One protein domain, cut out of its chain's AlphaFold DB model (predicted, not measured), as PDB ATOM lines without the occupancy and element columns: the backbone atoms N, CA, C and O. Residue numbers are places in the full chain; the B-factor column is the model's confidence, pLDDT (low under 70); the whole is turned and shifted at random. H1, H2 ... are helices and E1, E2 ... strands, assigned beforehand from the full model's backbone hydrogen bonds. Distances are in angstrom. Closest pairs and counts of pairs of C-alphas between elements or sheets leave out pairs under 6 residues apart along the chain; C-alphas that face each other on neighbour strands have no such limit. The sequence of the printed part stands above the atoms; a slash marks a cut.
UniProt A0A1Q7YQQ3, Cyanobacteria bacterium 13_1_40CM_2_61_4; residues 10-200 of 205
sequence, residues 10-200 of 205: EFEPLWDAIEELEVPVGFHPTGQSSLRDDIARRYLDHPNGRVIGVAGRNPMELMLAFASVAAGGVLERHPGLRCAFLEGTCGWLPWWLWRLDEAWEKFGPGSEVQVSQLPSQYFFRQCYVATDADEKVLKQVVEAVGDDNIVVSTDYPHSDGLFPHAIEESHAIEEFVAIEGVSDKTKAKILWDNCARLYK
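This is residues 10 to 200 of the 205 residues of a protein of Cyanobacteria bacterium 13_1_40CM_2_61_4 (UniProt A0A1Q7YQQ3). A small sheet of four parallel strands, twisted and curled, makes the core, with the long helix H3 over one face and H9 over the other. H3 runs on past the sheet at its first end, where H2 packs on it; at its last end H6 packs on it, and H5 packs on H6. The 191 printed residues hold nine named helices and four named strands, H1 E1 H2 H3 H4 E2 H5 H6 E3 H7 E4 H8 H9, with sheet order E1 E2 E3 E4, of mixed class. The whole is compact, radius of gyration of the C-alphas 17.2 A, spanning 51 by 45 by 32 A.

Find C-alpha 10 at (1.641, 33.737, -39.054), where H1, residues 10 to 20, begins. Next come E1, 25 to 27, and H2, 39 to 43. H3, 49 to 71, runs 30.8 A with a kink of 39 degrees near residue 56. H4 is 74 to 77, E2 83 to 85. H5, 93 to 110, spans 25.2 A and has a kink of 42 degrees near residue 104. H6 is 119 to 126, E3 127 to 132, H7 138 to 145, E4 150 to 153 and H8 171 to 178. H9, 184 to 199, runs 21.8 A, with a kink of 30 degrees near residue 191, to C-alpha 199 at (-14.181, 15.079, -47.586).

Look for N 84 and O 25, 2.8 A apart, between E1 and E2; N 128 and O 83, 2.8 A, between E2 and E3; and N 151 and O 129, 2.9 A, between E3 and E4. E2, H5 H6, E3 and E3, H7, E4 are strand-helix-strand units, parallel neighbours with helices between, with right-handed crossovers; E1, H2 H3 H4, E2 is a third unit. H3 and H9 are on opposite faces of the sheet, at heights of 8.0 A and 8.4 A. H6, H7 and H8 only graze it. H2 touches H3 at C-alphas 40 and 53, the closest, 4.7 A. H6 touches H3, about perpendicular at 85 degrees, closest C-alphas 70 and 119, 5.6 A. H5 touches H6 at C-alphas 97 and 120, the closest, 5.1 A, and H7 at 94 and 144, 6.2 A. H4 and H6 only just touch, as do H8 and H9, with 3 pairs of C-alphas within 8 A each. H1 is close to but not clearly touching H4, C-alphas 15 and 74 being closest at 7.7 A. Every O i to N i+4 pair is within hydrogen-bond range in H6, H7 and H8; figures are 6 of 7 in H1, 17 of 19 in H3, 12 of 14 in H5, 10 of 12 in H9 and 0 of 1 in H2, which has 2 of 2 O i to N i+3 pairs; H4 is too short for an O i to N i+4 pair.

C-alphas 110 and 169 are the two farthest apart, 53.3 A. The printed part has no cut. The links E1 to H2 and E4 to H8 are long. Mean pLDDT of the printed part is 89.8, with residues 31 to 34 and 159 to 172 under 70.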
ATOM      1  N   GLU A  10       2.518  32.812 -38.332       94.81
ATOM      2  CA  GLU A  10       1.641  33.737 -39.054       94.81
ATOM      3  C   GLU A  10       0.529  33.046 -39.848       94.81
ATOM      4  O   GLU A  10      -0.454  33.699 -40.198       94.81
ATOM      5  N   PHE A  11       0.666  31.747 -40.123       96.12
ATOM      6  CA  PHE A  11      -0.390  30.939 -40.725       96.12
ATOM      7  C   PHE A  11      -1.293  30.270 -39.684       96.12
ATOM      8  O   PHE A  11      -2.232  29.591 -40.081       96.12
ATOM      9  N   GLU A  12      -1.094  30.488 -38.381       97.06
ATOM     10  CA  GLU A  12      -1.991  29.928 -37.359       97.06
ATOM     11  C   GLU A  12      -3.466  30.309 -37.587       97.06
ATOM     12  O   GLU A  12      -4.294  29.402 -37.620       97.06
ATOM     13  N   PRO A  13      -3.824  31.573 -37.917       97.75
ATOM     14  CA  PRO A  13      -5.218  31.920 -38.210       97.75
ATOM     15  C   PRO A  13      -5.806  31.181 -39.422       97.75
ATOM     16  O   PRO A  13      -7.022  31.039 -39.532       97.75
ATOM     17  N   LEU A  14      -4.961  30.734 -40.359       97.06
ATOM     18  CA  LEU A  14      -5.393  29.902 -41.482       97.06
ATOM     19  C   LEU A  14      -5.719  28.485 -40.996       97.06
ATOM     20  O   LEU A  14      -6.753  27.944 -41.382       97.06
ATOM     21  N   TRP A  15      -4.858  27.895 -40.166       98.12
ATOM     22  CA  TRP A  15      -5.069  26.557 -39.615       98.12
ATOM     23  C   TRP A  15      -6.285  26.504 -38.685       98.12
ATOM     24  O   TRP A  15      -7.118  25.615 -38.863       98.12
ATOM     25  N   ASP A  16      -6.451  27.507 -37.814       98.44
ATOM     26  CA  ASP A  16      -7.646  27.696 -36.978       98.44
ATOM     27  C   ASP A  16      -8.923  27.692 -37.830       98.44
ATOM     28  O   ASP A  16      -9.859  26.935 -37.574       98.44
ATOM     29  N   ALA A  17      -8.950  28.506 -38.891       98.38
ATOM     30  CA  ALA A  17     -10.121  28.633 -39.752       98.38
ATOM     31  C   ALA A  17     -10.448  27.331 -40.501       98.38
ATOM     32  O   ALA A  17     -11.615  26.981 -40.661       98.38
ATOM     33  N   ILE A  18      -9.434  26.608 -40.980       98.19
ATOM     34  CA  ILE A  18      -9.622  25.328 -41.678       98.19
ATOM     35  C   ILE A  18     -10.182  24.269 -40.724       98.19
ATOM     36  O   ILE A  18     -11.090  23.524 -41.106       98.19
ATOM     37  N   GLU A  19      -9.641  24.194 -39.507       97.88
ATOM     38  CA  GLU A  19     -10.099  23.260 -38.481       97.88
ATOM     39  C   GLU A  19     -11.537  23.580 -38.046       97.88
ATOM     40  O   GLU A  19     -12.368  22.673 -38.021       97.88
ATOM     41  N   GLU A  20     -11.867  24.857 -37.812       98.06
ATOM     42  CA  GLU A  20     -13.221  25.315 -37.462       98.06
ATOM     43  C   GLU A  20     -14.245  25.018 -38.566       98.06
ATOM     44  O   GLU A  20     -15.353  24.555 -38.290       98.06
ATOM     45  N   LEU A  21     -13.879  25.254 -39.829       97.75
ATOM     46  CA  LEU A  21     -14.728  24.947 -40.985       97.75
ATOM     47  C   LEU A  21     -14.850  23.447 -41.250       97.75
ATOM     48  O   LEU A  21     -15.665  23.032 -42.077       97.75
ATOM     49  N   GLU A  22     -14.027  22.642 -40.584       96.38
ATOM     50  CA  GLU A  22     -13.950  21.209 -40.767       96.38
ATOM     51  C   GLU A  22     -13.759  20.819 -42.241       96.38
ATOM     52  O   GLU A  22     -14.374  19.867 -42.725       96.38
ATOM     53  N   VAL A  23     -12.901  21.529 -42.974       96.94
ATOM     54  CA  VAL A  23     -12.574  21.231 -44.380       96.94
ATOM     55  C   VAL A  23     -11.183  20.606 -44.496       96.94
ATOM     56  O   VAL A  23     -10.315  20.885 -43.668       96.94
ATOM     57  N   PRO A  24     -10.938  19.724 -45.480       97.31
ATOM     58  CA  PRO A  24      -9.606  19.180 -45.682       97.31
ATOM     59  C   PRO A  24      -8.677  20.179 -46.375       97.31
ATOM     60  O   PRO A  24      -9.113  21.054 -47.124       97.31
ATOM     61  N   VAL A  25      -7.376  19.983 -46.183       97.12
ATOM     62  CA  VAL A  25      -6.307  20.729 -46.854       97.12
ATOM     63  C   VAL A  25      -5.607  19.815 -47.838       97.12
ATOM     64  O   VAL A  25      -5.048  18.795 -47.444       97.12
ATOM     65  N   GLY A  26      -5.614  20.192 -49.114       96.69
ATOM     66  CA  GLY A  26      -4.821  19.532 -50.146       96.69
ATOM     67  C   GLY A  26      -3.453  20.192 -50.290       96.69
ATOM     68  O   GLY A  26      -3.363  21.367 -50.640       96.69
ATOM     69  N   PHE A  27      -2.392  19.430 -50.056       95.44
ATOM     70  CA  PHE A  27      -1.041  19.761 -50.479       95.44
ATOM     71  C   PHE A  27      -0.827  19.186 -51.868       95.44
ATOM     72  O   PHE A  27      -0.937  17.979 -52.075       95.44
ATOM     73  N   HIS A  28      -0.515  20.072 -52.798       92.50
ATOM     74  CA  HIS A  28      -0.274  19.745 -54.189       92.50
ATOM     75  C   HIS A  28       1.039  20.415 -54.598       92.50
ATOM     76  O   HIS A  28       1.235  21.600 -54.283       92.50
ATOM     77  N   PRO A  29       1.961  19.700 -55.257       84.75
ATOM     78  CA  PRO A  29       3.150  20.326 -55.810       84.75
ATOM     79  C   PRO A  29       2.715  21.365 -56.850       84.75
ATOM     80  O   PRO A  29       1.646  21.281 -57.449       84.75
ATOM     81  N   THR A  30       3.503  22.417 -57.061       75.81
ATOM     82  CA  THR A  30       3.115  23.401 -58.091       75.81
ATOM     83  C   THR A  30       3.190  22.747 -59.479       75.81
ATOM     84  O   THR A  30       3.840  21.730 -59.609       75.81
ATOM     85  N   GLY A  31       2.613  23.281 -60.556       65.19
ATOM     86  CA  GLY A  31       2.805  22.703 -61.908       65.19
ATOM     87  C   GLY A  31       4.099  23.150 -62.607       65.19
ATOM     88  O   GLY A  31       4.378  22.778 -63.744       65.19
ATOM     89  N   GLN A  32       4.867  24.037 -61.973       62.97
ATOM     90  CA  GLN A  32       5.982  24.739 -62.596       62.97
ATOM     91  C   GLN A  32       7.136  24.860 -61.617       62.97
ATOM     92  O   GLN A  32       6.947  25.272 -60.479       62.97
ATOM     93  N   SER A  33       8.364  24.690 -62.095       65.56
ATOM     94  CA  SER A  33       9.564  25.015 -61.317       65.56
ATOM     95  C   SER A  33       9.777  26.533 -61.183       65.56
ATOM     96  O   SER A  33      10.901  27.022 -61.253       65.56
ATOM     97  N   SER A  34       8.701  27.316 -61.064       64.06
ATOM     98  CA  SER A  34       8.695  28.778 -60.979       64.06
ATOM     99  C   SER A  34       8.990  29.277 -59.564       64.06
ATOM    100  O   SER A  34       9.529  30.376 -59.414       64.06
ATOM    101  N   LEU A  35       8.729  28.462 -58.537       72.75
ATOM    102  CA  LEU A  35       9.129  28.764 -57.165       72.75
ATOM    103  C   LEU A  35      10.638  28.635 -57.011       72.75
ATOM    104  O   LEU A  35      11.222  27.641 -57.423       72.75
ATOM    105  N   ARG A  36      11.267  29.630 -56.384       75.50
ATOM    106  CA  ARG A  36      12.727  29.718 -56.229       75.50
ATOM    107  C   ARG A  36      13.370  28.438 -55.683       75.50
ATOM    108  O   ARG A  36      14.447  28.081 -56.153       75.50
ATOM    109  N   ASP A  37      12.705  27.781 -54.739       80.19
ATOM    110  CA  ASP A  37      13.247  26.643 -53.994       80.19
ATOM    111  C   ASP A  37      12.721  25.282 -54.489       80.19
ATOM    112  O   ASP A  37      13.020  24.260 -53.881       80.19
ATOM    113  N   ASP A  38      11.985  25.262 -55.609       85.56
ATOM    114  CA  ASP A  38      11.475  24.032 -56.225       85.56
ATOM    115  C   ASP A  38      12.629  23.112 -56.641       85.56
ATOM    116  O   ASP A  38      13.562  23.520 -57.348       85.56
ATOM    117  N   ILE A  39      12.567  21.853 -56.205       85.81
ATOM    118  CA  ILE A  39      13.685  20.922 -56.344       85.81
ATOM    119  C   ILE A  39      14.062  20.632 -57.800       85.81
ATOM    120  O   ILE A  39      15.245  20.434 -58.103       85.81
ATOM    121  N   ALA A  40      13.096  20.673 -58.725       86.88
ATOM    122  CA  ALA A  40      13.350  20.416 -60.136       86.88
ATOM    123  C   ALA A  40      14.122  21.555 -60.815       86.88
ATOM    124  O   ALA A  40      14.725  21.335 -61.869       86.88
ATOM    125  N   ARG A  41      14.215  22.746 -60.194       87.94
ATOM    126  CA  ARG A  41      15.024  23.859 -60.726       87.94
ATOM    127  C   ARG A  41      16.495  23.513 -60.909       87.94
ATOM    128  O   ARG A  41      17.151  24.104 -61.761       87.94
ATOM    129  N   ARG A  42      17.001  22.548 -60.135       87.50
ATOM    130  CA  ARG A  42      18.386  22.056 -60.211       87.50
ATOM    131  C   ARG A  42      18.718  21.371 -61.537       87.50
ATOM    132  O   ARG A  42      19.890  21.137 -61.799       87.50
ATOM    133  N   TYR A  43      17.704  21.032 -62.334       90.06
ATOM    134  CA  TYR A  43      17.843  20.247 -63.559       90.06
ATOM    135  C   TYR A  43      17.284  20.964 -64.797       90.06
ATOM    136  O   TYR A  43      17.073  20.320 -65.821       90.06
ATOM    137  N   LEU A  44      17.030  22.279 -64.736       87.19
ATOM    138  CA  LEU A  44      16.462  23.034 -65.868       87.19
ATOM    139  C   LEU A  44      17.384  23.086 -67.093       87.19
ATOM    140  O   LEU A  44      16.901  23.187 -68.217       87.19
ATOM    141  N   ASP A  45      18.694  23.025 -66.879       91.25
ATOM    142  CA  ASP A  45      19.727  22.977 -67.914       91.25
ATOM    143  C   ASP A  45      20.090  21.541 -68.331       91.25
ATOM    144  O   ASP A  45      20.858  21.336 -69.274       91.25
ATOM    145  N   HIS A  46      19.521  20.533 -67.666       93.25
ATOM    146  CA  HIS A  46      19.762  19.139 -67.996       93.25
ATOM    147  C   HIS A  46      18.967  18.736 -69.253       93.25
ATOM    148  O   HIS A  46      17.752  18.949 -69.298       93.25
ATOM    149  N   PRO A  47      19.577  18.056 -70.246       94.06
ATOM    150  CA  PRO A  47      18.878  17.626 -71.465       94.06
ATOM    151  C   PRO A  47      17.632  16.763 -71.210       94.06
ATOM    152  O   PRO A  47      16.663  16.834 -71.956       94.06
ATOM    153  N   ASN A  48      17.633  15.988 -70.118       92.94
ATOM    154  CA  ASN A  48      16.490  15.190 -69.649       92.94
ATOM    155  C   ASN A  48      15.819  15.777 -68.392       92.94
ATOM    156  O   ASN A  48      15.252  15.035 -67.590       92.94
ATOM    157  N   GLY A  49      15.922  17.090 -68.173       88.25
ATOM    158  CA  GLY A  49      15.436  17.761 -66.965       88.25
ATOM    159  C   GLY A  49      13.953  17.524 -66.686       88.25
ATOM    160  O   GLY A  49      13.576  17.333 -65.537       88.25
ATOM    161  N   ARG A  50      13.120  17.419 -67.734       84.56
ATOM    162  CA  ARG A  50      11.692  17.087 -67.593       84.56
ATOM    163  C   ARG A  50      11.471  15.710 -66.962       84.56
ATOM    164  O   ARG A  50      10.625  15.593 -66.091       84.56
ATOM    165  N   VAL A  51      12.229  14.692 -67.375       87.69
ATOM    166  CA  VAL A  51      12.095  13.324 -66.840       87.69
ATOM    167  C   VAL A  51      12.473  13.292 -65.361       87.69
ATOM    168  O   VAL A  51      11.736  12.751 -64.547       87.69
ATOM    169  N   ILE A  52      13.601  13.918 -65.012       88.56
ATOM    170  CA  ILE A  52      14.077  14.009 -63.623       88.56
ATOM    171  C   ILE A  52      13.090  14.812 -62.769       88.56
ATOM    172  O   ILE A  52      12.761  14.408 -61.657       88.56
ATOM    173  N   GLY A  53      12.618  15.937 -63.309       86.19
ATOM    174  CA  GLY A  53      11.654  16.817 -62.670       86.19
ATOM    175  C   GLY A  53      10.362  16.082 -62.352       86.19
ATOM    176  O   GLY A  53      10.028  15.976 -61.185       86.19
ATOM    177  N   VAL A  54       9.681  15.516 -63.350       81.50
ATOM    178  CA  VAL A  54       8.412  14.798 -63.138       81.50
ATOM    179  C   VAL A  54       8.584  13.645 -62.140       81.50
ATOM    180  O   VAL A  54       7.817  13.546 -61.193       81.50
ATOM    181  N   ALA A  55       9.637  12.831 -62.281       86.62
ATOM    182  CA  ALA A  55       9.835  11.666 -61.416       86.62
ATOM    183  C   ALA A  55      10.148  12.018 -59.948       86.62
ATOM    184  O   ALA A  55       9.724  11.311 -59.038       86.62
ATOM    185  N   GLY A  56      10.948  13.060 -59.706       87.56
ATOM    186  CA  GLY A  56      11.425  13.382 -58.358       87.56
ATOM    187  C   GLY A  56      10.608  14.450 -57.644       87.56
ATOM    188  O   GLY A  56      10.456  14.411 -56.430       87.56
ATOM    189  N   ARG A  57      10.091  15.432 -58.374       89.31
ATOM    190  CA  ARG A  57       9.594  16.678 -57.791       89.31
ATOM    191  C   ARG A  57       8.377  16.482 -56.912       89.31
ATOM    192  O   ARG A  57       8.435  16.823 -55.739       89.31
ATOM    193  N   ASN A  58       7.302  15.936 -57.467       90.44
ATOM    194  CA  ASN A  58       6.035  15.817 -56.763       90.44
ATOM    195  C   ASN A  58       6.172  15.038 -55.439       90.44
ATOM    196  O   ASN A  58       5.857  15.613 -54.394       90.44
ATOM    197  N   PRO A  59       6.733  13.808 -55.412       93.31
ATOM    198  CA  PRO A  59       6.930  13.092 -54.152       93.31
ATOM    199  C   PRO A  59       7.846  13.846 -53.179       93.31
ATOM    200  O   PRO A  59       7.547  13.913 -51.991       93.31
ATOM    201  N   MET A  60       8.943  14.451 -53.648       93.94
ATOM    202  CA  MET A  60       9.896  15.130 -52.758       93.94
ATOM    203  C   MET A  60       9.331  16.421 -52.150       93.94
ATOM    204  O   MET A  60       9.558  16.686 -50.971       93.94
ATOM    205  N   GLU A  61       8.581  17.214 -52.914       92.62
ATOM    206  CA  GLU A  61       7.918  18.417 -52.399       92.62
ATOM    207  C   GLU A  61       6.847  18.046 -51.357       92.62
ATOM    208  O   GLU A  61       6.759  18.687 -50.309       92.62
ATOM    209  N   LEU A  62       6.085  16.967 -51.578       95.31
ATOM    210  CA  LEU A  62       5.086  16.489 -50.614       95.31
ATOM    211  C   LEU A  62       5.711  15.879 -49.355       95.31
ATOM    212  O   LEU A  62       5.219  16.140 -48.256       95.31
ATOM    213  N   MET A  63       6.817  15.135 -49.479       97.12
ATOM    214  CA  MET A  63       7.610  14.670 -48.332       97.12
ATOM    215  C   MET A  63       7.995  15.850 -47.429       97.12
ATOM    216  O   MET A  63       7.797  15.806 -46.210       97.12
ATOM    217  N   LEU A  64       8.519  16.927 -48.029       95.06
ATOM    218  CA  LEU A  64       8.929  18.128 -47.305       95.06
ATOM    219  C   LEU A  64       7.733  18.900 -46.743       95.06
ATOM    220  O   LEU A  64       7.814  19.375 -45.612       95.06
ATOM    221  N   ALA A  65       6.619  18.987 -47.472       95.56
ATOM    222  CA  ALA A  65       5.389  19.601 -46.977       95.56
ATOM    223  C   ALA A  65       4.862  18.873 -45.733       95.56
ATOM    224  O   ALA A  65       4.587  19.521 -44.721       95.56
ATOM    225  N   PHE A  66       4.800  17.536 -45.769       98.25
ATOM    226  CA  PHE A  66       4.404  16.722 -44.621       98.25
ATOM    227  C   PHE A  66       5.344  16.930 -43.432       98.25
ATOM    228  O   PHE A  66       4.883  17.224 -42.329       98.25
ATOM    229  N   ALA A  67       6.660  16.850 -43.656       97.44
ATOM    230  CA  ALA A  67       7.634  17.085 -42.595       97.44
ATOM    231  C   ALA A  67       7.493  18.485 -41.986       97.44
ATOM    232  O   ALA A  67       7.596  18.634 -40.770       97.44
ATOM    233  N   SER A  68       7.193  19.493 -42.809       96.19
ATOM    234  CA  SER A  68       6.966  20.869 -42.372       96.19
ATOM    235  C   SER A  68       5.796  20.981 -41.393       96.19
ATOM    236  O   SER A  68       5.958  21.543 -40.315       96.19
ATOM    237  N   VAL A  69       4.629  20.417 -41.724       98.06
ATOM    238  CA  VAL A  69       3.439  20.515 -40.855       98.06
ATOM    239  C   VAL A  69       3.506  19.585 -39.643       98.06
ATOM    240  O   VAL A  69       2.973  19.927 -38.586       98.06
ATOM    241  N   ALA A  70       4.177  18.438 -39.764       98.19
ATOM    242  CA  ALA A  70       4.357  17.496 -38.665       98.19
ATOM    243  C   ALA A  70       5.391  18.010 -37.651       98.19
ATOM    244  O   ALA A  70       5.051  18.259 -36.497       98.19
ATOM    245  N   ALA A  71       6.637  18.232 -38.082       97.12
ATOM    246  CA  ALA A  71       7.722  18.664 -37.198       97.12
ATOM    247  C   ALA A  71       7.625  20.152 -36.810       97.12
ATOM    248  O   ALA A  71       8.127  20.545 -35.763       97.12
ATOM    249  N   GLY A  72       6.938  20.976 -37.612       96.31
ATOM    250  CA  GLY A  72       6.593  22.360 -37.261       96.31
ATOM    251  C   GLY A  72       5.409  22.485 -36.289       96.31
ATOM    252  O   GLY A  72       5.007  23.593 -35.926       96.31
ATOM    253  N   GLY A  73       4.829  21.361 -35.855       97.75
ATOM    254  CA  GLY A  73       3.810  21.316 -34.809       97.75
ATOM    255  C   GLY A  73       2.417  21.788 -35.224       97.75
ATOM    256  O   GLY A  73       1.557  21.910 -34.359       97.75
ATOM    257  N   VAL A  74       2.159  22.025 -36.513       98.50
ATOM    258  CA  VAL A  74       0.806  22.355 -37.001       98.50
ATOM    259  C   VAL A  74      -0.143  21.203 -36.681       98.50
ATOM    260  O   VAL A  74      -1.191  21.400 -36.076       98.50
ATOM    261  N   LEU A  75       0.266  19.971 -37.001       98.56
ATOM    262  CA  LEU A  75      -0.550  18.787 -36.733       98.56
ATOM    263  C   LEU A  75      -0.757  18.546 -35.230       98.56
ATOM    264  O   LEU A  75      -1.804  18.029 -34.851       98.56
ATOM    265  N   GLU A  76       0.208  18.913 -34.380       98.06
ATOM    266  CA  GLU A  76       0.100  18.841 -32.914       98.06
ATOM    267  C   GLU A  76      -0.975  19.797 -32.382       98.06
ATOM    268  O   GLU A  76      -1.824  19.382 -31.595       98.06
ATOM    269  N   ARG A  77      -0.953  21.058 -32.831       98.19
ATOM    270  CA  ARG A  77      -1.872  22.105 -32.360       98.19
ATOM    271  C   ARG A  77      -3.293  21.942 -32.895       98.19
ATOM    272  O   ARG A  77      -4.229  22.261 -32.171       98.19
ATOM    273  N   HIS A  78      -3.438  21.374 -34.093       98.50
ATOM    274  CA  HIS A  78      -4.725  21.204 -34.766       98.50
ATOM    275  C   HIS A  78      -5.028  19.725 -35.049       98.50
ATOM    276  O   HIS A  78      -4.874  19.255 -36.180       98.50
ATOM    277  N   PRO A  79      -5.404  18.931 -34.029       98.31
ATOM    278  CA  PRO A  79      -5.654  17.500 -34.184       98.31
ATOM    279  C   PRO A  79      -6.898  17.159 -35.023       98.31
ATOM    280  O   PRO A  79      -7.072  15.988 -35.364       98.31
ATOM    281  N   GLY A  80      -7.767  18.134 -35.310       97.88
ATOM    282  CA  GLY A  80      -8.969  17.998 -36.131       97.88
ATOM    283  C   GLY A  80      -8.760  18.286 -37.621       97.88
ATOM    284  O   GLY A  80      -9.690  18.073 -38.407       97.88
ATOM    285  N   LEU A  81      -7.565  18.733 -38.034       98.19
ATOM    286  CA  LEU A  81      -7.254  18.906 -39.453       98.19
ATOM    287  C   LEU A  81      -7.350  17.581 -40.208       98.19
ATOM    288  O   LEU A  81      -7.242  16.489 -39.657       98.19
ATOM    289  N   ARG A  82      -7.562  17.680 -41.521       98.25
ATOM    290  CA  ARG A  82      -7.450  16.550 -42.446       98.25
ATOM    291  C   ARG A  82      -6.599  16.984 -43.621       98.25
ATOM    292  O   ARG A  82      -7.039  17.790 -44.434       98.25
ATOM    293  N   CYS A  83      -5.383  16.467 -43.700       98.50
ATOM    294  CA  CYS A  83      -4.405  16.874 -44.706       98.50
ATOM    295  C   CYS A  83      -4.257  15.786 -45.768       98.50
ATOM    296  O   CYS A  83      -4.048  14.629 -45.424       98.50
ATOM    297  N   ALA A  84      -4.317  16.135 -47.047       98.31
ATOM    298  CA  ALA A  84      -4.106  15.207 -48.151       98.31
ATOM    299  C   ALA A  84      -2.897  15.638 -48.984       98.31
ATOM    300  O   ALA A  84      -2.803  16.798 -49.368       98.31
ATOM    301  N   PHE A  85      -1.984  14.714 -49.265       97.94
ATOM    302  CA  PHE A  85      -0.814  14.925 -50.117       97.94
ATOM    303  C   PHE A  85      -1.096  14.293 -51.480       97.94
ATOM    304  O   PHE A  85      -1.186  13.070 -51.589       97.94
ATOM    305  N   LEU A  86      -1.310  15.136 -52.487       95.56
ATOM    306  CA  LEU A  86      -1.914  14.773 -53.769       95.56
ATOM    307  C   LEU A  86      -0.900  14.891 -54.916       95.56
ATOM    308  O   LEU A  86      -0.022  15.746 -54.858       95.56
ATOM    309  N   GLU A  87      -1.055  14.053 -55.948       92.00
ATOM    310  CA  GLU A  87      -0.240  14.056 -57.186       92.00
ATOM    311  C   GLU A  87       1.241  13.662 -56.999       92.00
ATOM    312  O   GLU A  87       2.095  14.000 -57.813       92.00
ATOM    313  N   GLY A  88       1.599  12.960 -55.921       91.75
ATOM    314  CA  GLY A  88       2.991  12.560 -55.669       91.75
ATOM    315  C   GLY A  88       3.227  11.068 -55.566       91.75
ATOM    316  O   GLY A  88       4.283  10.699 -55.054       91.75
ATOM    317  N   THR A  89       2.285  10.227 -56.011       92.75
ATOM    318  CA  THR A  89       2.247   8.775 -55.743       92.75
ATOM    319  C   THR A  89       2.235   8.450 -54.236       92.75
ATOM    320  O   THR A  89       2.437   9.330 -53.393       92.75
ATOM    321  N   CYS A  90       2.014   7.192 -53.853       96.50
ATOM    322  CA  CYS A  90       2.069   6.756 -52.452       96.50
ATOM    323  C   CYS A  90       3.363   6.006 -52.093       96.50
ATOM    324  O   CYS A  90       3.689   5.866 -50.912       96.50
ATOM    325  N   GLY A  91       4.144   5.572 -53.087       96.38
ATOM    326  CA  GLY A  91       5.322   4.716 -52.929       96.38
ATOM    327  C   GLY A  91       6.405   5.241 -51.988       96.38
ATOM    328  O   GLY A  91       7.141   4.460 -51.384       96.38
ATOM    329  N   TRP A  92       6.506   6.559 -51.823       96.88
ATOM    330  CA  TRP A  92       7.468   7.176 -50.912       96.88
ATOM    331  C   TRP A  92       7.099   7.048 -49.432       96.88
ATOM    332  O   TRP A  92       7.982   7.140 -48.572       96.88
ATOM    333  N   LEU A  93       5.813   6.863 -49.125       98.44
ATOM    334  CA  LEU A  93       5.276   7.034 -47.781       98.44
ATOM    335  C   LEU A  93       5.930   6.101 -46.748       98.44
ATOM    336  O   LEU A  93       6.401   6.622 -45.735       98.44
ATOM    337  N   PRO A  94       6.048   4.772 -46.971       98.38
ATOM    338  CA  PRO A  94       6.593   3.877 -45.947       98.38
ATOM    339  C   PRO A  94       8.019   4.248 -45.533       98.38
ATOM    340  O   PRO A  94       8.342   4.289 -44.345       98.38
ATOM    341  N   TRP A  95       8.870   4.565 -46.514       98.38
ATOM    342  CA  TRP A  95      10.243   4.977 -46.246       98.38
ATOM    343  C   TRP A  95      10.296   6.333 -45.544       98.38
ATOM    344  O   TRP A  95      11.077   6.502 -44.609       98.38
ATOM    345  N   TRP A  96       9.470   7.295 -45.964       98.62
ATOM    346  CA  TRP A  96       9.509   8.641 -45.404       98.62
ATOM    347  C   TRP A  96       9.028   8.703 -43.959       98.62
ATOM    348  O   TRP A  96       9.675   9.364 -43.151       98.62
ATOM    349  N   LEU A  97       7.954   7.983 -43.611       98.75
ATOM    350  CA  LEU A  97       7.475   7.917 -42.227       98.75
ATOM    351  C   LEU A  97       8.559   7.359 -41.300       98.75
ATOM    352  O   LEU A  97       8.896   7.994 -40.305       98.75
ATOM    353  N   TRP A  98       9.181   6.236 -41.676       98.56
ATOM    354  CA  TRP A  98      10.310   5.679 -40.927       98.56
ATOM    355  C   TRP A  98      11.478   6.668 -40.828       98.56
ATOM    356  O   TRP A  98      12.033   6.886 -39.752       98.56
ATOM    357  N   ARG A  99      11.860   7.278 -41.955       98.62
ATOM    358  CA  ARG A  99      13.026   8.160 -42.022       98.62
ATOM    359  C   ARG A  99      12.843   9.418 -41.180       98.62
ATOM    360  O   ARG A  99      13.828   9.916 -40.625       98.62
ATOM    361  N   LEU A 100      11.623   9.949 -41.133       98.38
ATOM    362  CA  LEU A 100      11.284  11.153 -40.388       98.38
ATOM    363  C   LEU A 100      11.168  10.869 -38.886       98.38
ATOM    364  O   LEU A 100      11.650  11.675 -38.095       98.38
ATOM    365  N   ASP A 101      10.635   9.708 -38.499       98.69
ATOM    366  CA  ASP A 101      10.652   9.248 -37.106       98.69
ATOM    367  C   ASP A 101      12.090   9.044 -36.603       98.69
ATOM    368  O   ASP A 101      12.455   9.592 -35.568       98.69
ATOM    369  N   GLU A 102      12.949   8.360 -37.370       98.56
ATOM    370  CA  GLU A 102      14.368   8.158 -37.017       98.56
ATOM    371  C   GLU A 102      15.127   9.490 -36.895       98.56
ATOM    372  O   GLU A 102      15.953   9.676 -35.998       98.56
ATOM    373  N   ALA A 103      14.825  10.460 -37.767       98.19
ATOM    374  CA  ALA A 103      15.362  11.812 -37.644       98.19
ATOM    375  C   ALA A 103      14.869  12.506 -36.365       98.19
ATOM    376  O   ALA A 103      15.662  13.152 -35.675       98.19
ATOM    377  N   TRP A 104      13.580  12.375 -36.046       98.38
ATOM    378  CA  TRP A 104      12.976  12.986 -34.868       98.38
ATOM    379  C   TRP A 104      13.536  12.405 -33.570       98.38
ATOM    380  O   TRP A 104      13.923  13.157 -32.684       98.38
ATOM    381  N   GLU A 105      13.686  11.089 -33.461       98.00
ATOM    382  CA  GLU A 105      14.285  10.455 -32.279       98.00
ATOM    383  C   GLU A 105      15.714  10.954 -32.019       98.00
ATOM    384  O   GLU A 105      16.121  11.154 -30.872       98.00
ATOM    385  N   LYS A 106      16.476  11.195 -33.090       97.75
ATOM    386  CA  LYS A 106      17.877  11.610 -33.004       97.75
ATOM    387  C   LYS A 106      18.069  13.107 -32.768       97.75
ATOM    388  O   LYS A 106      18.984  13.492 -32.040       97.75
ATOM    389  N   PHE A 107      17.269  13.950 -33.417       97.25
ATOM    390  CA  PHE A 107      17.479  15.403 -33.461       97.25
ATOM    391  C   PHE A 107      16.316  16.214 -32.867       97.25
ATOM    392  O   PHE A 107      16.500  17.377 -32.508       97.25
ATOM    393  N   GLY A 108      15.140  15.606 -32.710       95.88
ATOM    394  CA  GLY A 108      13.935  16.216 -32.145       95.88
ATOM    395  C   GLY A 108      14.155  16.812 -30.754       95.88
ATOM    396  O   GLY A 108      13.865  17.994 -30.591       95.88
ATOM    397  N   PRO A 109      14.775  16.109 -29.780       94.56
ATOM    398  CA  PRO A 109      15.017  16.666 -28.443       94.56
ATOM    399  C   PRO A 109      15.847  17.962 -28.406       94.56
ATOM    400  O   PRO A 109      15.814  18.677 -27.409       94.56
ATOM    401  N   GLY A 110      16.610  18.261 -29.465       92.38
ATOM    402  CA  GLY A 110      17.393  19.496 -29.602       92.38
ATOM    403  C   GLY A 110      16.763  20.556 -30.515       92.38
ATOM    404  O   GLY A 110      17.401  21.574 -30.771       92.38
ATOM    405  N   SER A 111      15.562  20.311 -31.042       94.50
ATOM    406  CA  SER A 111      14.877  21.202 -31.985       94.50
ATOM    407  C   SER A 111      14.092  22.309 -31.269       94.50
ATOM    408  O   SER A 111      13.633  22.132 -30.143       94.50
ATOM    409  N   GLU A 112      13.921  23.462 -31.919       94.12
ATOM    410  CA  GLU A 112      13.237  24.625 -31.324       94.12
ATOM    411  C   GLU A 112      11.740  24.381 -31.095       94.12
ATOM    412  O   GLU A 112      11.191  24.763 -30.062       94.12
ATOM    413  N   VAL A 113      11.086  23.712 -32.047       94.88
ATOM    414  CA  VAL A 113       9.691  23.278 -31.932       94.88
ATOM    415  C   VAL A 113       9.680  21.845 -31.416       94.88
ATOM    416  O   VAL A 113      10.321  20.972 -31.998       94.88
ATOM    417  N   GLN A 114       8.956  21.612 -30.325       96.88
ATOM    418  CA  GLN A 114       8.755  20.288 -29.739       96.88
ATOM    419  C   GLN A 114       7.346  19.791 -30.050       96.88
ATOM    420  O   GLN A 114       6.383  20.554 -29.963       96.88
ATOM    421  N   VAL A 115       7.229  18.504 -30.365       97.25
ATOM    422  CA  VAL A 115       5.952  17.816 -30.574       97.25
ATOM    423  C   VAL A 115       5.920  16.526 -29.749       97.25
ATOM    424  O   VAL A 115       6.961  15.907 -29.524       97.25
ATOM    425  N   SER A 116       4.742  16.137 -29.252       96.88
ATOM    426  CA  SER A 116       4.603  15.034 -28.284       96.88
ATOM    427  C   SER A 116       4.626  13.629 -28.893       96.88
ATOM    428  O   SER A 116       4.962  12.662 -28.209       96.88
ATOM    429  N   GLN A 117       4.256  13.509 -30.165       97.81
ATOM    430  CA  GLN A 117       4.177  12.258 -30.916       97.81
ATOM    431  C   GLN A 117       5.231  12.188 -32.020       97.81
ATOM    432  O   GLN A 117       5.756  13.209 -32.472       97.81
ATOM    433  N   LEU A 118       5.518  10.967 -32.475       98.44
ATOM    434  CA  LEU A 118       6.347  10.763 -33.659       98.44
ATOM    435  C   LEU A 118       5.641  11.326 -34.906       98.44
ATOM    436  O   LEU A 118       4.413  11.221 -35.003       98.44
ATOM    437  N   PRO A 119       6.379  11.884 -35.882       98.44
ATOM    438  CA  PRO A 119       5.820  12.343 -37.151       98.44
ATOM    439  C   PRO A 119       4.829  11.361 -37.796       98.44
ATOM    440  O   PRO A 119       3.733  11.769 -38.186       98.44
ATOM    441  N   SER A 120       5.144  10.063 -37.834       98.81
ATOM    442  CA  SER A 120       4.250   9.029 -38.377       98.81
ATOM    443  C   SER A 120       2.903   8.925 -37.660       98.81
ATOM    444  O   SER A 120       1.875   8.701 -38.299       98.81
ATOM    445  N   GLN A 121       2.865   9.152 -36.347       98.81
ATOM    446  CA  GLN A 121       1.632   9.094 -35.562       98.81
ATOM    447  C   GLN A 121       0.680  10.230 -35.950       98.81
ATOM    448  O   GLN A 121      -0.530  10.011 -36.034       98.81
ATOM    449  N   TYR A 122       1.206  11.415 -36.280       98.81
ATOM    450  CA  TYR A 122       0.384  12.480 -36.857       98.81
ATOM    451  C   TYR A 122      -0.142  12.113 -38.243       98.81
ATOM    452  O   TYR A 122      -1.301  12.409 -38.534       98.81
ATOM    453  N   PHE A 123       0.669  11.444 -39.073       98.81
ATOM    454  CA  PHE A 123       0.216  10.998 -40.389       98.81
ATOM    455  C   PHE A 123      -1.000  10.076 -40.270       98.81
ATOM    456  O   PHE A 123      -2.052  10.357 -40.838       98.81
ATOM    457  N   PHE A 124      -0.889   9.008 -39.476       98.75
ATOM    458  CA  PHE A 124      -1.979   8.045 -39.312       98.75
ATOM    459  C   PHE A 124      -3.223   8.655 -38.669       98.75
ATOM    460  O   PHE A 124      -4.343   8.276 -39.012       98.75
ATOM    461  N   ARG A 125      -3.044   9.632 -37.769       98.38
ATOM    462  CA  ARG A 125      -4.157  10.323 -37.113       98.38
ATOM    463  C   ARG A 125      -5.002  11.144 -38.087       98.38
ATOM    464  O   ARG A 125      -6.222  11.146 -37.950       98.38
ATOM    465  N   GLN A 126      -4.375  11.878 -39.007       98.25
ATOM    466  CA  GLN A 126      -5.059  12.982 -39.698       98.25
ATOM    467  C   GLN A 126      -4.561  13.313 -41.113       98.25
ATOM    468  O   GLN A 126      -4.984  14.310 -41.702       98.25
ATOM    469  N   CYS A 127      -3.688  12.494 -41.695       98.81
ATOM    470  CA  CYS A 127      -3.188  12.700 -43.051       98.81
ATOM    471  C   CYS A 127      -3.648  11.609 -44.024       98.81
ATOM    472  O   CYS A 127      -4.049  10.521 -43.622       98.81
ATOM    473  N   TYR A 128      -3.572  11.917 -45.316       98.75
ATOM    474  CA  TYR A 128      -3.873  11.028 -46.431       98.75
ATOM    475  C   TYR A 128      -2.825  11.216 -47.531       98.75
ATOM    476  O   TYR A 128      -2.352  12.332 -47.744       98.75
ATOM    477  N   VAL A 129      -2.485  10.151 -48.253       98.44
ATOM    478  CA  VAL A 129      -1.654  10.202 -49.464       98.44
ATOM    479  C   VAL A 129      -2.465   9.740 -50.669       98.44
ATOM    480  O   VAL A 129      -3.249   8.794 -50.562       98.44
ATOM    481  N   ALA A 130      -2.296  10.410 -51.804       96.06
ATOM    482  CA  ALA A 130      -2.858   9.949 -53.062       96.06
ATOM    483  C   ALA A 130      -2.022   8.806 -53.648       96.06
ATOM    484  O   ALA A 130      -0.796   8.879 -53.672       96.06
ATOM    485  N   THR A 131      -2.699   7.779 -54.147       94.00
ATOM    486  CA  THR A 131      -2.132   6.803 -55.075       94.00
ATOM    487  C   THR A 131      -2.685   7.056 -56.469       94.00
ATOM    488  O   THR A 131      -3.862   7.415 -56.617       94.00
ATOM    489  N   ASP A 132      -1.838   6.863 -57.470       88.12
ATOM    490  CA  ASP A 132      -2.279   6.862 -58.859       88.12
ATOM    491  C   ASP A 132      -2.976   5.531 -59.162       88.12
ATOM    492  O   ASP A 132      -2.703   4.500 -58.539       88.12
ATOM    493  N   ALA A 133      -3.909   5.540 -60.111       79.50
ATOM    494  CA  ALA A 133      -4.722   4.360 -60.390       79.50
ATOM    495  C   ALA A 133      -3.894   3.156 -60.901       79.50
ATOM    496  O   ALA A 133      -4.265   2.007 -60.667       79.50
ATOM    497  N   ASP A 134      -2.750   3.405 -61.538       77.31
ATOM    498  CA  ASP A 134      -1.833   2.403 -62.094       77.31
ATOM    499  C   ASP A 134      -0.572   2.185 -61.228       77.31
ATOM    500  O   ASP A 134       0.420   1.583 -61.662       77.31
ATOM    501  N   GLU A 135      -0.580   2.657 -59.976       87.31
ATOM    502  CA  GLU A 135       0.615   2.659 -59.138       87.31
ATOM    503  C   GLU A 135       1.046   1.242 -58.711       87.31
ATOM    504  O   GLU A 135       0.530   0.622 -57.777       87.31
ATOM    505  N   LYS A 136       2.101   0.742 -59.360       86.06
ATOM    506  CA  LYS A 136       2.613  -0.635 -59.205       86.06
ATOM    507  C   LYS A 136       3.067  -1.009 -57.794       86.06
ATOM    508  O   LYS A 136       3.193  -2.196 -57.496       86.06
ATOM    509  N   VAL A 137       3.378  -0.021 -56.956       92.44
ATOM    510  CA  VAL A 137       3.902  -0.229 -55.596       92.44
ATOM    511  C   VAL A 137       2.823  -0.169 -54.515       92.44
ATOM    512  O   VAL A 137       3.138  -0.344 -53.337       92.44
ATOM    513  N   LEU A 138       1.550   0.027 -54.890       94.38
ATOM    514  CA  LEU A 138       0.446   0.160 -53.938       94.38
ATOM    515  C   LEU A 138       0.369  -1.022 -52.966       94.38
ATOM    516  O   LEU A 138       0.161  -0.827 -51.770       94.38
ATOM    517  N   LYS A 139       0.584  -2.252 -53.452       94.81
ATOM    518  CA  LYS A 139       0.574  -3.452 -52.606       94.81
ATOM    519  C   LYS A 139       1.582  -3.342 -51.458       94.81
ATOM    520  O   LYS A 139       1.227  -3.581 -50.311       94.81
ATOM    521  N   GLN A 140       2.820  -2.968 -51.764       96.62
ATOM    522  CA  GLN A 140       3.899  -2.843 -50.787       96.62
ATOM    523  C   GLN A 140       3.621  -1.706 -49.801       96.62
ATOM    524  O   GLN A 140       3.940  -1.827 -48.621       96.62
ATOM    525  N   VAL A 141       3.005  -0.617 -50.269       97.75
ATOM    526  CA  VAL A 141       2.586   0.489 -49.402       97.75
ATOM    527  C   VAL A 141       1.498   0.020 -48.437       97.75
ATOM    528  O   VAL A 141       1.658   0.180 -47.230       97.75
ATOM    529  N   VAL A 142       0.450  -0.641 -48.932       97.44
ATOM    530  CA  VAL A 142      -0.629  -1.199 -48.099       97.44
ATOM    531  C   VAL A 142      -0.091  -2.208 -47.080       97.44
ATOM    532  O   VAL A 142      -0.484  -2.169 -45.918       97.44
ATOM    533  N   GLU A 143       0.826  -3.093 -47.478       97.25
ATOM    534  CA  GLU A 143       1.461  -4.055 -46.565       97.25
ATOM    535  C   GLU A 143       2.287  -3.366 -45.466       97.25
ATOM    536  O   GLU A 143       2.349  -3.867 -44.343       97.25
ATOM    537  N   ALA A 144       2.909  -2.223 -45.769       97.94
ATOM    538  CA  ALA A 144       3.783  -1.515 -44.840       97.94
ATOM    539  C   ALA A 144       3.042  -0.564 -43.886       97.94
ATOM    540  O   ALA A 144       3.427  -0.462 -42.722       97.94
ATOM    541  N   VAL A 145       2.018   0.153 -44.363       97.44
ATOM    542  CA  VAL A 145       1.353   1.230 -43.599       97.44
ATOM    543  C   VAL A 145      -0.167   1.076 -43.480       97.44
ATOM    544  O   VAL A 145      -0.818   1.897 -42.837       97.44
ATOM    545  N   GLY A 146      -0.746   0.018 -44.051       97.81
ATOM    546  CA  GLY A 146      -2.191  -0.198 -44.091       97.81
ATOM    547  C   GLY A 146      -2.893   0.598 -45.194       97.81
ATOM    548  O   GLY A 146      -2.265   1.234 -46.036       97.81
ATOM    549  N   ASP A 147      -4.224   0.545 -45.198       97.75
ATOM    550  CA  ASP A 147      -5.061   1.123 -46.255       97.75
ATOM    551  C   ASP A 147      -5.967   2.266 -45.786       97.75
ATOM    552  O   ASP A 147      -6.797   2.736 -46.552       97.75
ATOM    553  N   ASP A 148      -5.858   2.722 -44.537       98.25
ATOM    554  CA  ASP A 148      -6.728   3.773 -43.996       98.25
ATOM    555  C   ASP A 148      -6.424   5.166 -44.563       98.25
ATOM    556  O   ASP A 148      -7.324   5.964 -44.817       98.25
ATOM    557  N   ASN A 149      -5.156   5.475 -44.788       98.44
ATOM    558  CA  ASN A 149      -4.719   6.831 -45.109       98.44
ATOM    559  C   ASN A 149      -4.351   6.982 -46.595       98.44
ATOM    560  O   ASN A 149      -3.555   7.847 -46.946       98.44
ATOM    561  N   ILE A 150      -4.911   6.141 -47.470       98.19
ATOM    562  CA  ILE A 150      -4.642   6.151 -48.915       98.19
ATOM    563  C   ILE A 150      -5.926   6.506 -49.669       98.19
ATOM    564  O   ILE A 150      -6.968   5.888 -49.451       98.19
ATOM    565  N   VAL A 151      -5.860   7.493 -50.557       96.69
ATOM    566  CA  VAL A 151      -6.964   7.908 -51.439       96.69
ATOM    567  C   VAL A 151      -6.548   7.772 -52.896       96.69
ATOM    568  O   VAL A 151      -5.364   7.847 -53.203       96.69
ATOM    569  N   VAL A 152      -7.502   7.575 -53.801       91.38
ATOM    570  CA  VAL A 152      -7.213   7.557 -55.242       91.38
ATOM    571  C   VAL A 152      -7.146   8.977 -55.814       91.38
ATOM    572  O   VAL A 152      -7.933   9.845 -55.425       91.38
ATOM    573  N   SER A 153      -6.243   9.203 -56.767       85.56
ATOM    574  CA  SER A 153      -6.249  10.369 -57.656       85.56
ATOM    575  C   SER A 153      -6.243   9.922 -59.117       85.56
ATOM    576  O   SER A 153      -5.579   8.953 -59.472       85.56
ATOM    577  N   THR A 154      -6.990  10.627 -59.969       80.94
ATOM    578  CA  THR A 154      -6.929  10.462 -61.436       80.94
ATOM    579  C   THR A 154      -6.158  11.583 -62.127       80.94
ATOM    580  O   THR A 154      -5.850  11.462 -63.310       80.94
ATOM    581  N   ASP A 155      -5.920  12.679 -61.400       83.00
ATOM    582  CA  ASP A 155      -5.268  13.905 -61.861       83.00
ATOM    583  C   ASP A 155      -5.798  14.458 -63.200       83.00
ATOM    584  O   ASP A 155      -5.084  14.983 -64.047       83.00
ATOM    585  N   TYR A 156      -7.101  14.326 -63.445       75.38
ATOM    586  CA  TYR A 156      -7.713  14.898 -64.643       75.38
ATOM    587  C   TYR A 156      -7.507  16.429 -64.711       75.38
ATOM    588  O   TYR A 156      -7.865  17.105 -63.742       75.38
ATOM    589  N   PRO A 157      -7.058  17.030 -65.843       77.94
ATOM    590  CA  PRO A 157      -6.774  16.463 -67.172       77.94
ATOM    591  C   PRO A 157      -5.272  16.356 -67.503       77.94
ATOM    592  O   PRO A 157      -4.891  16.512 -68.668       77.94
ATOM    593  N   HIS A 158      -4.410  16.197 -66.503       71.56
ATOM    594  CA  HIS A 158      -2.967  16.210 -66.691       71.56
ATOM    595  C   HIS A 158      -2.494  15.128 -67.670       71.56
ATOM    596  O   HIS A 158      -3.055  14.037 -67.752       71.56
ATOM    597  N   SER A 159      -1.455  15.453 -68.446       66.62
ATOM    598  CA  SER A 159      -0.913  14.567 -69.493       66.62
ATOM    599  C   SER A 159      -0.190  13.333 -68.951       66.62
ATOM    600  O   SER A 159       0.080  12.395 -69.694       66.62
ATOM    601  N   ASP A 160       0.209  13.411 -67.691       65.75
ATOM    602  CA  ASP A 160       0.797  12.368 -66.864       65.75
ATOM    603  C   ASP A 160      -0.257  11.622 -66.035       65.75
ATOM    604  O   ASP A 160       0.039  10.549 -65.522       65.75
ATOM    605  N   GLY A 161      -1.492  12.132 -65.995       57.31
ATOM    606  CA  GLY A 161      -2.671  11.384 -65.585       57.31
ATOM    607  C   GLY A 161      -3.213  10.508 -66.718       57.31
ATOM    608  O   GLY A 161      -2.774  10.559 -67.868       57.31
ATOM    609  N   LEU A 162      -4.217   9.692 -66.406       58.62
ATOM    610  CA  LEU A 162      -4.696   8.653 -67.326       58.62
ATOM    611  C   LEU A 162      -5.821   9.121 -68.271       58.62
ATOM    612  O   LEU A 162      -6.385   8.309 -68.994       58.62
ATOM    613  N   PHE A 163      -6.195  10.404 -68.295       55.53
ATOM    614  CA  PHE A 163      -7.310  10.904 -69.120       55.53
ATOM    615  C   PHE A 163      -7.002  10.935 -70.637       55.53
ATOM    616  O   PHE A 163      -5.889  11.308 -71.005       55.53
ATOM    617  N   PRO A 164      -7.966  10.640 -71.549       53.41
ATOM    618  CA  PRO A 164      -9.396  10.319 -71.341       53.41
ATOM    619  C   PRO A 164      -9.686   8.950 -70.716       53.41
ATOM    620  O   PRO A 164     -10.771   8.722 -70.177       53.41
ATOM    621  N   HIS A 165      -8.692   8.073 -70.677       53.94
ATOM    622  CA  HIS A 165      -8.792   6.688 -70.206       53.94
ATOM    623  C   HIS A 165      -8.895   6.537 -68.669       53.94
ATOM    624  O   HIS A 165      -8.997   5.432 -68.140       53.94
ATOM    625  N   ALA A 166      -8.905   7.646 -67.923       51.31
ATOM    626  CA  ALA A 166      -9.118   7.638 -66.482       51.31
ATOM    627  C   ALA A 166     -10.588   7.368 -66.118       51.31
ATOM    628  O   ALA A 166     -10.861   6.745 -65.094       51.31
ATOM    629  N   ILE A 167     -11.525   7.880 -66.933       47.94
ATOM    630  CA  ILE A 167     -12.970   7.872 -66.641       47.94
ATOM    631  C   ILE A 167     -13.826   7.493 -67.873       47.94
ATOM    632  O   ILE A 167     -14.864   6.865 -67.686       47.94
ATOM    633  N   GLU A 168     -13.426   7.812 -69.117       44.47
ATOM    634  CA  GLU A 168     -14.236   7.504 -70.323       44.47
ATOM    635  C   GLU A 168     -13.896   6.161 -70.991       44.47
ATOM    636  O   GLU A 168     -14.764   5.544 -71.603       44.47
ATOM    637  N   GLU A 169     -12.675   5.665 -70.819       46.59
ATOM    638  CA  GLU A 169     -12.263   4.326 -71.245       46.59
ATOM    639  C   GLU A 169     -11.509   3.676 -70.096       46.59
ATOM    640  O   GLU A 169     -10.292   3.735 -70.075       46.59
ATOM    641  N   SER A 170     -12.267   3.165 -69.129       48.53
ATOM    642  CA  SER A 170     -12.040   2.057 -68.188       48.53
ATOM    643  C   SER A 170     -10.637   1.632 -67.715       48.53
ATOM    644  O   SER A 170     -10.562   1.069 -66.636       48.53
ATOM    645  N   HIS A 171      -9.538   1.867 -68.421       58.22
ATOM    646  CA  HIS A 171      -8.230   1.282 -68.162       58.22
ATOM    647  C   HIS A 171      -7.652   1.683 -66.810       58.22
ATOM    648  O   HIS A 171      -7.164   0.811 -66.118       58.22
ATOM    649  N   ALA A 172      -7.753   2.938 -66.368       62.16
ATOM    650  CA  ALA A 172      -7.183   3.326 -65.071       62.16
ATOM    651  C   ALA A 172      -7.854   2.607 -63.889       62.16
ATOM    652  O   ALA A 172      -7.197   2.056 -63.011       62.16
ATOM    653  N   ILE A 173      -9.189   2.603 -63.872       70.19
ATOM    654  CA  ILE A 173      -9.968   1.942 -62.820       70.19
ATOM    655  C   ILE A 173      -9.894   0.422 -62.982       70.19
ATOM    656  O   ILE A 173      -9.799  -0.282 -61.983       70.19
ATOM    657  N   GLU A 174      -9.913  -0.103 -64.209       73.00
ATOM    658  CA  GLU A 174      -9.714  -1.530 -64.480       73.00
ATOM    659  C   GLU A 174      -8.324  -1.988 -64.042       73.00
ATOM    660  O   GLU A 174      -8.225  -3.025 -63.397       73.00
ATOM    661  N   GLU A 175      -7.273  -1.211 -64.304       74.44
ATOM    662  CA  GLU A 175      -5.910  -1.466 -63.835       74.44
ATOM    663  C   GLU A 175      -5.858  -1.440 -62.310       74.44
ATOM    664  O   GLU A 175      -5.376  -2.403 -61.714       74.44
ATOM    665  N   PHE A 176      -6.451  -0.425 -61.667       79.69
ATOM    666  CA  PHE A 176      -6.529  -0.339 -60.208       79.69
ATOM    667  C   PHE A 176      -7.258  -1.545 -59.594       79.69
ATOM    668  O   PHE A 176      -6.806  -2.162 -58.623       79.69
ATOM    669  N   VAL A 177      -8.400  -1.925 -60.172       80.12
ATOM    670  CA  VAL A 177      -9.191  -3.080 -59.730       80.12
ATOM    671  C   VAL A 177      -8.480  -4.397 -60.058       80.12
ATOM    672  O   VAL A 177      -8.637  -5.368 -59.316       80.12
ATOM    673  N   ALA A 178      -7.635  -4.436 -61.086       83.25
ATOM    674  CA  ALA A 178      -6.821  -5.589 -61.454       83.25
ATOM    675  C   ALA A 178      -5.528  -5.729 -60.631       83.25
ATOM    676  O   ALA A 178      -4.882  -6.770 -60.742       83.25
ATOM    677  N   ILE A 179      -5.161  -4.757 -59.776       82.06
ATOM    678  CA  ILE A 179      -3.958  -4.849 -58.929       82.06
ATOM    679  C   ILE A 179      -3.991  -6.147 -58.113       82.06
ATOM    680  O   ILE A 179      -4.820  -6.337 -57.215       82.06
ATOM    681  N   GLU A 180      -3.070  -7.056 -58.419       83.88
ATOM    682  CA  GLU A 180      -2.960  -8.332 -57.727       83.88
ATOM    683  C   GLU A 180      -2.411  -8.150 -56.306       83.88
ATOM    684  O   GLU A 180      -1.542  -7.323 -56.032       83.88
ATOM    685  N   GLY A 181      -2.903  -8.963 -55.370       85.06
ATOM    686  CA  GLY A 181      -2.440  -8.945 -53.980       85.06
ATOM    687  C   GLY A 181      -2.981  -7.796 -53.125       85.06
ATOM    688  O   GLY A 181      -2.665  -7.754 -51.941       85.06
ATOM    689  N   VAL A 182      -3.832  -6.925 -53.675       90.94
ATOM    690  CA  VAL A 182      -4.632  -5.957 -52.911       90.94
ATOM    691  C   VAL A 182      -6.087  -6.423 -52.898       90.94
ATOM    692  O   VAL A 182      -6.670  -6.696 -53.949       90.94
ATOM    693  N   SER A 183      -6.675  -6.552 -51.705       93.56
ATOM    694  CA  SER A 183      -8.041  -7.066 -51.551       93.56
ATOM    695  C   SER A 183      -9.094  -6.114 -52.132       93.56
ATOM    696  O   SER A 183      -8.923  -4.897 -52.077       93.56
ATOM    697  N   ASP A 184     -10.228  -6.644 -52.598       93.56
ATOM    698  CA  ASP A 184     -11.350  -5.823 -53.088       93.56
ATOM    699  C   ASP A 184     -11.876  -4.863 -52.017       93.56
ATOM    700  O   ASP A 184     -12.262  -3.736 -52.315       93.56
ATOM    701  N   LYS A 185     -11.824  -5.280 -50.746       95.50
ATOM    702  CA  LYS A 185     -12.173  -4.427 -49.608       95.50
ATOM    703  C   LYS A 185     -11.235  -3.222 -49.509       95.50
ATOM    704  O   LYS A 185     -11.709  -2.106 -49.328       95.50
ATOM    705  N   THR A 186      -9.929  -3.442 -49.636       95.62
ATOM    706  CA  THR A 186      -8.923  -2.371 -49.637       95.62
ATOM    707  C   THR A 186      -9.105  -1.447 -50.838       95.62
ATOM    708  O   THR A 186      -9.126  -0.232 -50.674       95.62
ATOM    709  N   LYS A 187      -9.320  -2.003 -52.036       93.88
ATOM    710  CA  LYS A 187      -9.583  -1.216 -53.251       93.88
ATOM    711  C   LYS A 187     -10.821  -0.335 -53.091       93.88
ATOM    712  O   LYS A 187     -10.740   0.866 -53.315       93.88
ATOM    713  N   ALA A 188     -11.940  -0.896 -52.629       93.31
ATOM    714  CA  ALA A 188     -13.167  -0.141 -52.370       93.31
ATOM    715  C   ALA A 188     -12.957   0.969 -51.329       93.31
ATOM    716  O   ALA A 188     -13.487   2.071 -51.468       93.31
ATOM    717  N   LYS A 189     -12.139   0.702 -50.309       95.62
ATOM    718  CA  LYS A 189     -11.807   1.682 -49.278       95.62
ATOM    719  C   LYS A 189     -11.016   2.868 -49.843       95.62
ATOM    720  O   LYS A 189     -11.376   4.009 -49.573       95.62
ATOM    721  N   ILE A 190      -9.998   2.603 -50.662       95.38
ATOM    722  CA  ILE A 190      -9.166   3.632 -51.309       95.38
ATOM    723  C   ILE A 190      -9.969   4.437 -52.340       95.38
ATOM    724  O   ILE A 190      -9.848   5.660 -52.394       95.38
ATOM    725  N   LEU A 191     -10.816   3.763 -53.127       92.25
ATOM    726  CA  LEU A 191     -11.663   4.399 -54.139       92.25
ATOM    727  C   LEU A 191     -12.780   5.253 -53.526       92.25
ATOM    728  O   LEU A 191     -13.200   6.233 -54.138       92.25
ATOM    729  N   TRP A 192     -13.282   4.883 -52.342       93.00
ATOM    730  CA  TRP A 192     -14.478   5.501 -51.775       93.00
ATOM    731  C   TRP A 192     -14.383   5.841 -50.293       93.00
ATOM    732  O   TRP A 192     -14.408   7.022 -49.955       93.00
ATOM    733  N   ASP A 193     -14.314   4.856 -49.394       95.75
ATOM    734  CA  ASP A 193     -14.526   5.104 -47.957       95.75
ATOM    735  C   ASP A 193     -13.526   6.119 -47.374       95.75
ATOM    736  O   ASP A 193     -13.907   6.983 -46.578       95.75
ATOM    737  N   ASN A 194     -12.262   6.066 -47.801       97.38
ATOM    738  CA  ASN A 194     -11.233   7.010 -47.373       97.38
ATOM    739  C   ASN A 194     -11.473   8.407 -47.947       97.38
ATOM    740  O   ASN A 194     -11.370   9.387 -47.210       97.38
ATOM    741  N   CYS A 195     -11.858   8.509 -49.222       95.50
ATOM    742  CA  CYS A 195     -12.242   9.773 -49.851       95.50
ATOM    743  C   CYS A 195     -13.458  10.388 -49.142       95.50
ATOM    744  O   CYS A 195     -13.442  11.558 -48.763       95.50
ATOM    745  N   ALA A 196     -14.494   9.592 -48.875       95.81
ATOM    746  CA  ALA A 196     -15.680  10.028 -48.148       95.81
ATOM    747  C   ALA A 196     -15.327  10.525 -46.736       95.81
ATOM    748  O   ALA A 196     -15.845  11.557 -46.303       95.81
ATOM    749  N   ARG A 197     -14.397   9.857 -46.038       96.12
ATOM    750  CA  ARG A 197     -13.884  10.293 -44.728       96.12
ATOM    751  C   ARG A 197     -13.069  11.589 -44.816       96.12
ATOM    752  O   ARG A 197     -13.280  12.492 -44.002       96.12
ATOM    753  N   LEU A 198     -12.183  11.713 -45.804       97.06
ATOM    754  CA  LEU A 198     -11.383  12.916 -46.056       97.06
ATOM    755  C   LEU A 198     -12.268  14.136 -46.339       97.06
ATOM    756  O   LEU A 198     -12.049  15.196 -45.760       97.06
ATOM    757  N   TYR A 199     -13.304  13.981 -47.163       96.06
ATOM    758  CA  TYR A 199     -14.181  15.079 -47.586       96.06
ATOM    759  C   TYR A 199     -15.455  15.228 -46.745       96.06
ATOM    760  O   TYR A 199     -16.248  16.129 -46.998       96.06
ATOM    761  N   LYS A 200     -15.649  14.394 -45.711       93.31
ATOM    762  CA  LYS A 200     -16.854  14.407 -44.854       93.31
ATOM    763  C   LYS A 200     -18.160  14.219 -45.653       93.31
ATOM    764  O   LYS A 200     -19.187  14.824 -45.359       93.31
TER     765      LYS A 200